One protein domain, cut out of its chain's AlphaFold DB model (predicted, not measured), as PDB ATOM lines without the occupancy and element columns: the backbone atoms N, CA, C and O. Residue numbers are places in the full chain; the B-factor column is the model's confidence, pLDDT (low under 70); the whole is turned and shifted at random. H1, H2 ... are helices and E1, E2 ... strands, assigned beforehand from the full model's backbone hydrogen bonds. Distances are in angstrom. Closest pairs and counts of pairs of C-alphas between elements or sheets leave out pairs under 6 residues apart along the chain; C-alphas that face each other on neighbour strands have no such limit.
ATOM      1  N   GLN A  29      49.016  28.207  -6.460       87.75
ATOM      2  CA  GLN A  29      48.250  27.814  -7.644       87.75
ATOM      3  C   GLN A  29      47.352  26.624  -7.322       87.75
ATOM      4  O   GLN A  29      47.786  25.615  -6.759       87.75
ATOM      5  N   ARG A  30      46.072  26.755  -7.674       89.25
ATOM      6  CA  ARG A  30      45.007  25.794  -7.358       89.25
ATOM      7  C   ARG A  30      44.156  25.547  -8.590       89.25
ATOM      8  O   ARG A  30      43.895  26.481  -9.338       89.25
ATOM      9  N   CYS A  31      43.702  24.318  -8.788       89.50
ATOM     10  CA  CYS A  31      42.640  24.044  -9.748       89.50
ATOM     11  C   CYS A  31      41.297  24.307  -9.065       89.50
ATOM     12  O   CYS A  31      41.088  23.837  -7.946       89.50
ATOM     13  N   VAL A  32      40.415  25.076  -9.699       90.25
ATOM     14  CA  VAL A  32      39.085  25.381  -9.161       90.25
ATOM     15  C   VAL A  32      37.991  25.094 -10.176       90.25
ATOM     16  O   VAL A  32      38.228  25.157 -11.385       90.25
ATOM     17  N   ASP A  33      36.796  24.791  -9.677       88.94
ATOM     18  CA  ASP A  33      35.581  24.729 -10.484       88.94
ATOM     19  C   ASP A  33      34.982  26.131 -10.722       88.94
ATOM     20  O   ASP A  33      35.508  27.165 -10.298       88.94
ATOM     21  N   GLU A  34      33.835  26.164 -11.393       86.94
ATOM     22  CA  GLU A  34      33.084  27.374 -11.729       86.94
ATOM     23  C   GLU A  34      32.680  28.209 -10.503       86.94
ATOM     24  O   GLU A  34      32.581  29.433 -10.609       86.94
ATOM     25  N   ASN A  35      32.505  27.576  -9.338       88.62
ATOM     26  CA  ASN A  35      32.135  28.227  -8.081       88.62
ATOM     27  C   ASN A  35      33.341  28.704  -7.254       88.62
ATOM     28  O   ASN A  35      33.157  29.213  -6.142       88.62
ATOM     29  N   GLY A  36      34.567  28.535  -7.762       86.88
ATOM     30  CA  GLY A  36      35.789  28.898  -7.045       86.88
ATOM     31  C   GLY A  36      36.105  27.959  -5.880       86.88
ATOM     32  O   GLY A  36      36.690  28.390  -4.883       86.88
ATOM     33  N   VAL A  37      35.693  26.693  -5.969       90.56
ATOM     34  CA  VAL A  37      36.027  25.641  -5.008       90.56
ATOM     35  C   VAL A  37      37.249  24.881  -5.508       90.56
ATOM     36  O   VAL A  37      37.344  24.527  -6.678       90.56
ATOM     37  N   VAL A  38      38.205  24.625  -4.618       89.62
ATOM     38  CA  VAL A  38      39.416  23.865  -4.935       89.62
ATOM     39  C   VAL A  38      39.051  22.425  -5.274       89.62
ATOM     40  O   VAL A  38      38.424  21.723  -4.476       89.62
ATOM     41  N   VAL A  39      39.503  21.980  -6.439       88.75
ATOM     42  CA  VAL A  39      39.358  20.614  -6.940       88.75
ATOM     43  C   VAL A  39      40.730  19.995  -7.212       88.75
ATOM     44  O   VAL A  39      41.768  20.640  -7.040       88.75
ATOM     45  N   ASP A  40      40.746  18.719  -7.599       86.19
ATOM     46  CA  ASP A  40      41.996  18.022  -7.880       86.19
ATOM     47  C   ASP A  40      42.735  18.662  -9.064       86.19
ATOM     48  O   ASP A  40      42.140  19.043 -10.074       86.19
ATOM     49  N   ASN A  41      44.058  18.769  -8.937       83.88
ATOM     50  CA  ASN A  41      44.908  19.401  -9.936       83.88
ATOM     51  C   ASN A  41      44.872  18.679 -11.294       83.88
ATOM     52  O   ASN A  41      45.148  19.305 -12.320       83.88
ATOM     53  N   SER A  42      44.515  17.389 -11.316       81.25
ATOM     54  CA  SER A  42      44.359  16.611 -12.542       81.25
ATOM     55  C   SER A  42      43.285  17.184 -13.462       81.25
ATOM     56  O   SER A  42      43.414  17.074 -14.675       81.25
ATOM     57  N   LEU A  43      42.248  17.826 -12.918       82.69
ATOM     58  CA  LEU A  43      41.110  18.315 -13.699       82.69
ATOM     59  C   LEU A  43      41.461  19.525 -14.575       82.69
ATOM     60  O   LEU A  43      40.894  19.679 -15.651       82.69
ATOM     61  N   CYS A  44      42.430  20.346 -14.158       83.44
ATOM     62  CA  CYS A  44      42.909  21.492 -14.939       83.44
ATOM     63  C   CYS A  44      44.039  21.141 -15.921       83.44
ATOM     64  O   CYS A  44      44.364  21.954 -16.783       83.44
ATOM     65  N   GLY A  45      44.660  19.964 -15.777       69.62
ATOM     66  CA  GLY A  45      45.743  19.491 -16.648       69.62
ATOM     67  C   GLY A  45      45.266  18.657 -17.838       69.62
ATOM     68  O   GLY A  45      46.061  18.343 -18.723       69.62
ATOM     69  N   LEU A  46      43.985  18.281 -17.869       66.25
ATOM     70  CA  LEU A  46      43.408  17.575 -19.005       66.25
ATOM     71  C   LEU A  46      43.163  18.565 -20.152       66.25
ATOM     72  O   LEU A  46      42.683  19.674 -19.900       66.25
ATOM     73  N   PRO A  47      43.445  18.186 -21.415       57.69
ATOM     74  CA  PRO A  47      42.938  18.949 -22.546       57.69
ATOM     75  C   PRO A  47      41.423  19.036 -22.374       57.69
ATOM     76  O   PRO A  47      40.773  18.000 -22.220       57.69
ATOM     77  N   GLN A  48      40.884  20.260 -22.323       59.19
ATOM     78  CA  GLN A  48      39.446  20.478 -22.176       59.19
ATOM     79  C   GLN A  48      38.749  19.648 -23.252       59.19
ATOM     80  O   GLN A  48      38.907  19.916 -24.444       59.19
ATOM     81  N   GLN A  49      38.073  18.572 -22.836       55.25
ATOM     82  CA  GLN A  49      37.390  17.697 -23.778       55.25
ATOM     83  C   GLN A  49      36.384  18.560 -24.542       55.25
ATOM     84  O   GLN A  49      35.700  19.372 -23.909       55.25
ATOM     85  N   PRO A  50      36.313  18.442 -25.882       53.94
ATOM     86  CA  PRO A  50      35.348  19.204 -26.655       53.94
ATOM     87  C   PRO A  50      33.971  18.924 -26.066       53.94
ATOM     88  O   PRO A  50      33.564  17.765 -25.959       53.94
ATOM     89  N   VAL A  51      33.310  19.989 -25.611       58.28
ATOM     90  CA  VAL A  51      31.992  19.926 -24.985       58.28
ATOM     91  C   VAL A  51      31.086  19.150 -25.933       58.28
ATOM     92  O   VAL A  51      30.818  19.594 -27.049       58.28
ATOM     93  N   SER A  52      30.674  17.952 -25.520       54.62
ATOM     94  CA  SER A  52      29.675  17.187 -26.255       54.62
ATOM     95  C   SER A  52      28.431  18.064 -26.327       54.62
ATOM     96  O   SER A  52      27.902  18.456 -25.287       54.62
ATOM     97  N   ASN A  53      27.989  18.412 -27.540       57.72
ATOM     98  CA  ASN A  53      26.788  19.210 -27.822       57.72
ATOM     99  C   ASN A  53      25.508  18.407 -27.495       57.72
ATOM    100  O   ASN A  53      24.582  18.302 -28.298       57.72
ATOM    101  N   GLN A  54      25.468  17.771 -26.325       62.19
ATOM    102  CA  GLN A  54      24.311  17.061 -25.820       62.19
ATOM    103  C   GLN A  54      23.397  18.055 -25.093       62.19
ATOM    104  O   GLN A  54      23.840  18.733 -24.162       62.19
ATOM    105  N   PRO A  55      22.116  18.153 -25.489       51.91
ATOM    106  CA  PRO A  55      21.162  19.012 -24.803       51.91
ATOM    107  C   PRO A  55      21.020  18.553 -23.345       51.91
ATOM    108  O   PRO A  55      20.644  17.414 -23.081       51.91
ATOM    109  N   GLY A  56      21.355  19.443 -22.405       63.00
ATOM    110  CA  GLY A  56      21.330  19.179 -20.960       63.00
ATOM    111  C   GLY A  56      22.697  18.934 -20.309       63.00
ATOM    112  O   GLY A  56      22.751  18.772 -19.092       63.00
ATOM    113  N   TYR A  57      23.797  18.935 -21.070       61.44
ATOM    114  CA  TYR A  57      25.146  18.850 -20.506       61.44
ATOM    115  C   TYR A  57      25.668  20.246 -20.137       61.44
ATOM    116  O   TYR A  57      25.918  21.072 -21.014       61.44
ATOM    117  N   ILE A  58      25.824  20.518 -18.838       62.19
ATOM    118  CA  ILE A  58      26.518  21.714 -18.346       62.19
ATOM    119  C   ILE A  58      27.997  21.333 -18.210       62.19
ATOM    120  O   ILE A  58      28.323  20.517 -17.345       62.19
ATOM    121  N   PRO A  59      28.897  21.846 -19.068       64.44
ATOM    122  CA  PRO A  59      30.309  21.517 -18.968       64.44
ATOM    123  C   PRO A  59      30.877  22.098 -17.676       64.44
ATOM    124  O   PRO A  59      30.889  23.310 -17.500       64.44
ATOM    125  N   HIS A  60      31.385  21.240 -16.792       70.00
ATOM    126  CA  HIS A  60      32.141  21.700 -15.634       70.00
ATOM    127  C   HIS A  60      33.482  22.267 -16.096       70.00
ATOM    128  O   HIS A  60      34.364  21.535 -16.552       70.00
ATOM    129  N   ILE A  61      33.626  23.590 -16.010       80.50
ATOM    130  CA  ILE A  61      34.842  24.289 -16.428       80.50
ATOM    131  C   ILE A  61      35.808  24.344 -15.247       80.50
ATOM    132  O   ILE A  61      35.601  25.085 -14.285       80.50
ATOM    133  N   TYR A  62      36.903  23.599 -15.358       85.88
ATOM    134  CA  TYR A  62      38.014  23.674 -14.417       85.88
ATOM    135  C   TYR A  62      39.077  24.641 -14.924       85.88
ATOM    136  O   TYR A  62      39.424  24.649 -16.110       85.88
ATOM    137  N   ARG A  63      39.595  25.479 -14.027       87.69
ATOM    138  CA  ARG A  63      40.603  26.490 -14.356       87.69
ATOM    139  C   ARG A  63      41.568  26.725 -13.211       87.69
ATOM    140  O   ARG A  63      41.230  26.556 -12.043       87.69
ATOM    141  N   TYR A  64      42.782  27.134 -13.563       89.31
ATOM    142  CA  TYR A  64      43.777  27.510 -12.572       89.31
ATOM    143  C   TYR A  64      43.439  28.861 -11.942       89.31
ATOM    144  O   TYR A  64      43.125  29.826 -12.635       89.31
ATOM    145  N   TYR A  65      43.538  28.909 -10.618       89.50
ATOM    146  CA  TYR A  65      43.449  30.103  -9.797       89.50
ATOM    147  C   TYR A  65      44.794  30.354  -9.120       89.50
ATOM    148  O   TYR A  65      45.359  29.461  -8.479       89.50
ATOM    149  N   TYR A  66      45.295  31.568  -9.289       89.56
ATOM    150  CA  TYR A  66      46.630  32.012  -8.927       89.56
ATOM    151  C   TYR A  66      46.546  33.074  -7.829       89.56
ATOM    152  O   TYR A  66      45.786  34.037  -7.944       89.56
ATOM    153  N   GLY A  67      47.336  32.913  -6.771       87.44
ATOM    154  CA  GLY A  67      47.369  33.846  -5.648       87.44
ATOM    155  C   GLY A  67      46.102  33.820  -4.781       87.44
ATOM    156  O   GLY A  67      45.330  32.857  -4.776       87.44
ATOM    157  N   GLY A  68      45.896  34.909  -4.040       87.19
ATOM    158  CA  GLY A  68      44.725  35.121  -3.190       87.19
ATOM    159  C   GLY A  68      44.835  34.521  -1.787       87.19
ATOM    160  O   GLY A  68      45.920  34.354  -1.234       87.19
ATOM    161  N   TRP A  69      43.683  34.236  -1.184       82.56
ATOM    162  CA  TRP A  69      43.540  33.579   0.112       82.56
ATOM    163  C   TRP A  69      42.755  32.269  -0.029       82.56
ATOM    164  O   TRP A  69      42.199  31.950  -1.082       82.56
ATOM    165  N   GLY A  70      42.758  31.466   1.031       83.31
ATOM    166  CA  GLY A  70      42.151  30.135   1.056       83.31
ATOM    167  C   GLY A  70      43.192  29.042   1.251       83.31
ATOM    168  O   GLY A  70      44.395  29.316   1.315       83.31
ATOM    169  N   ASN A  71      42.726  27.802   1.367       81.19
ATOM    170  CA  ASN A  71      43.584  26.642   1.579       81.19
ATOM    171  C   ASN A  71      43.747  25.843   0.273       81.19
ATOM    172  O   ASN A  71      43.105  26.122  -0.734       81.19
ATOM    173  N   TYR A  72      44.624  24.848   0.290       81.94
ATOM    174  CA  TYR A  72      44.790  23.870  -0.785       81.94
ATOM    175  C   TYR A  72      43.898  22.635  -0.609       81.94
ATOM    176  O   TYR A  72      43.971  21.698  -1.401       81.94
ATOM    177  N   ALA A  73      43.083  22.607   0.448       82.75
ATOM    178  CA  ALA A  73      42.178  21.505   0.719       82.75
ATOM    179  C   ALA A  73      41.046  21.469  -0.316       82.75
ATOM    180  O   ALA A  73      40.402  22.485  -0.588       82.75
ATOM    181  N   LEU A  74      40.795  20.281  -0.859       87.75
ATOM    182  CA  LEU A  74      39.687  20.031  -1.777       87.75
ATOM    183  C   LEU A  74      38.358  20.422  -1.118       87.75
ATOM    184  O   LEU A  74      38.160  20.186   0.074       87.75
ATOM    185  N   GLY A  75      37.453  21.027  -1.882       87.69
ATOM    186  CA  GLY A  75      36.154  21.473  -1.375       87.69
ATOM    187  C   GLY A  75      36.176  22.834  -0.668       87.69
ATOM    188  O   GLY A  75      35.121  23.327  -0.270       87.69
ATOM    189  N   THR A  76      37.339  23.480  -0.523       88.69
ATOM    190  CA  THR A  76      37.422  24.826   0.069       88.69
ATOM    191  C   THR A  76      37.262  25.921  -0.975       88.69
ATOM    192  O   THR A  76      37.671  25.756  -2.119       88.69
ATOM    193  N   ARG A  77      36.669  27.056  -0.594       90.62
ATOM    194  CA  ARG A  77      36.558  28.228  -1.474       90.62
ATOM    195  C   ARG A  77      37.826  29.072  -1.438       90.62
ATOM    196  O   ARG A  77      38.453  29.215  -0.386       90.62
ATOM    197  N   VAL A  78      38.154  29.667  -2.580       89.81
ATOM    198  CA  VAL A  78      39.268  30.611  -2.735       89.81
ATOM    199  C   VAL A  78      38.766  31.975  -3.192       89.81
ATOM    200  O   VAL A  78      37.689  32.092  -3.774       89.81
ATOM    201  N   GLY A  79      39.553  33.017  -2.933       89.62
ATOM    202  CA  GLY A  79      39.218  34.376  -3.348       89.62
ATOM    203  C   GLY A  79      40.419  35.316  -3.319       89.62
ATOM    204  O   GLY A  79      41.469  34.982  -2.778       89.62
ATOM    205  N   GLY A  80      40.265  36.503  -3.910       88.12
ATOM    206  CA  GLY A  80      41.289  37.558  -3.903       88.12
ATOM    207  C   GLY A  80      42.517  37.316  -4.796       88.12
ATOM    208  O   GLY A  80      43.484  38.058  -4.688       88.12
ATOM    209  N   GLY A  81      42.496  36.285  -5.639       88.38
ATOM    210  CA  GLY A  81      43.502  35.977  -6.658       88.38
ATOM    211  C   GLY A  81      43.009  36.229  -8.090       88.38
ATOM    212  O   GLY A  81      42.028  36.939  -8.318       88.38
ATOM    213  N   SER A  82      43.685  35.615  -9.061       86.81
ATOM    214  CA  SER A  82      43.472  35.793 -10.503       86.81
ATOM    215  C   SER A  82      43.369  34.449 -11.229       86.81
ATOM    216  O   SER A  82      43.998  33.473 -10.839       86.81
ATOM    217  N   TYR A  83      42.617  34.393 -12.332       87.44
ATOM    218  CA  TYR A  83      42.608  33.236 -13.247       87.44
ATOM    219  C   TYR A  83      43.728  33.287 -14.298       87.44
ATOM    220  O   TYR A  83      43.878  32.371 -15.104       87.44
ATOM    221  N   VAL A  84      44.510  34.366 -14.300       86.25
ATOM    222  CA  VAL A  84      45.643  34.587 -15.199       86.25
ATOM    223  C   VAL A  84      46.919  34.639 -14.359       86.25
ATOM    224  O   VAL A  84      46.941  35.392 -13.377       86.25
ATOM    225  N   PRO A  85      47.968  33.873 -14.711       83.56
ATOM    226  CA  PRO A  85      49.240  33.942 -14.005       83.56
ATOM    227  C   PRO A  85      49.897  35.307 -14.238       83.56
ATOM    228  O   PRO A  85      49.941  35.799 -15.367       83.56
TER     229      PRO A  85
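What this domain is: This is residues 29 to 85 of the 109 residues of an uncharacterized protein of Terriglobus albidus (UniProt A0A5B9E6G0). With little regular structure, this is a body of loops round a two-stranded antiparallel sheet, E1 and E2, and a short helix, H1; a loop sticks out at residues 52 to 58. The 57 printed residues, 12 in named elements, run E1, H1, E2, class mixed. It is only just compact, close to loose, with radius of gyration of the C-alphas 12.1 A, spanning 36 by 19 by 17 A.

How they stand to each other: E1, residues 29 to 32, and E2, residues 63 to 66, are antiparallel neighbours at 145 degrees; N 30 and O 65, 2.9 A apart, are within hydrogen-bond range. The C-alpha of Cys 44 in H1, residues 42 to 45, is 5.8 A from that of Cys 31, the closest pair with E1. H1 is too short for any O i to N i+4 pair; its one O i to N i+3 pair is within range.

Where its parts are: E1, 9.6 A long, begins at C-alpha 29 (48.250, 27.814, -7.644). H1 measures 5.2 A. E2, 9.8 A, ends at C-alpha 66 (46.630, 32.012, -8.927).

The domain as a whole: The printed part has no cut. The link from H1 to E2 is long, 17 residues. Residues 45 to 59 have pLDDT under 70.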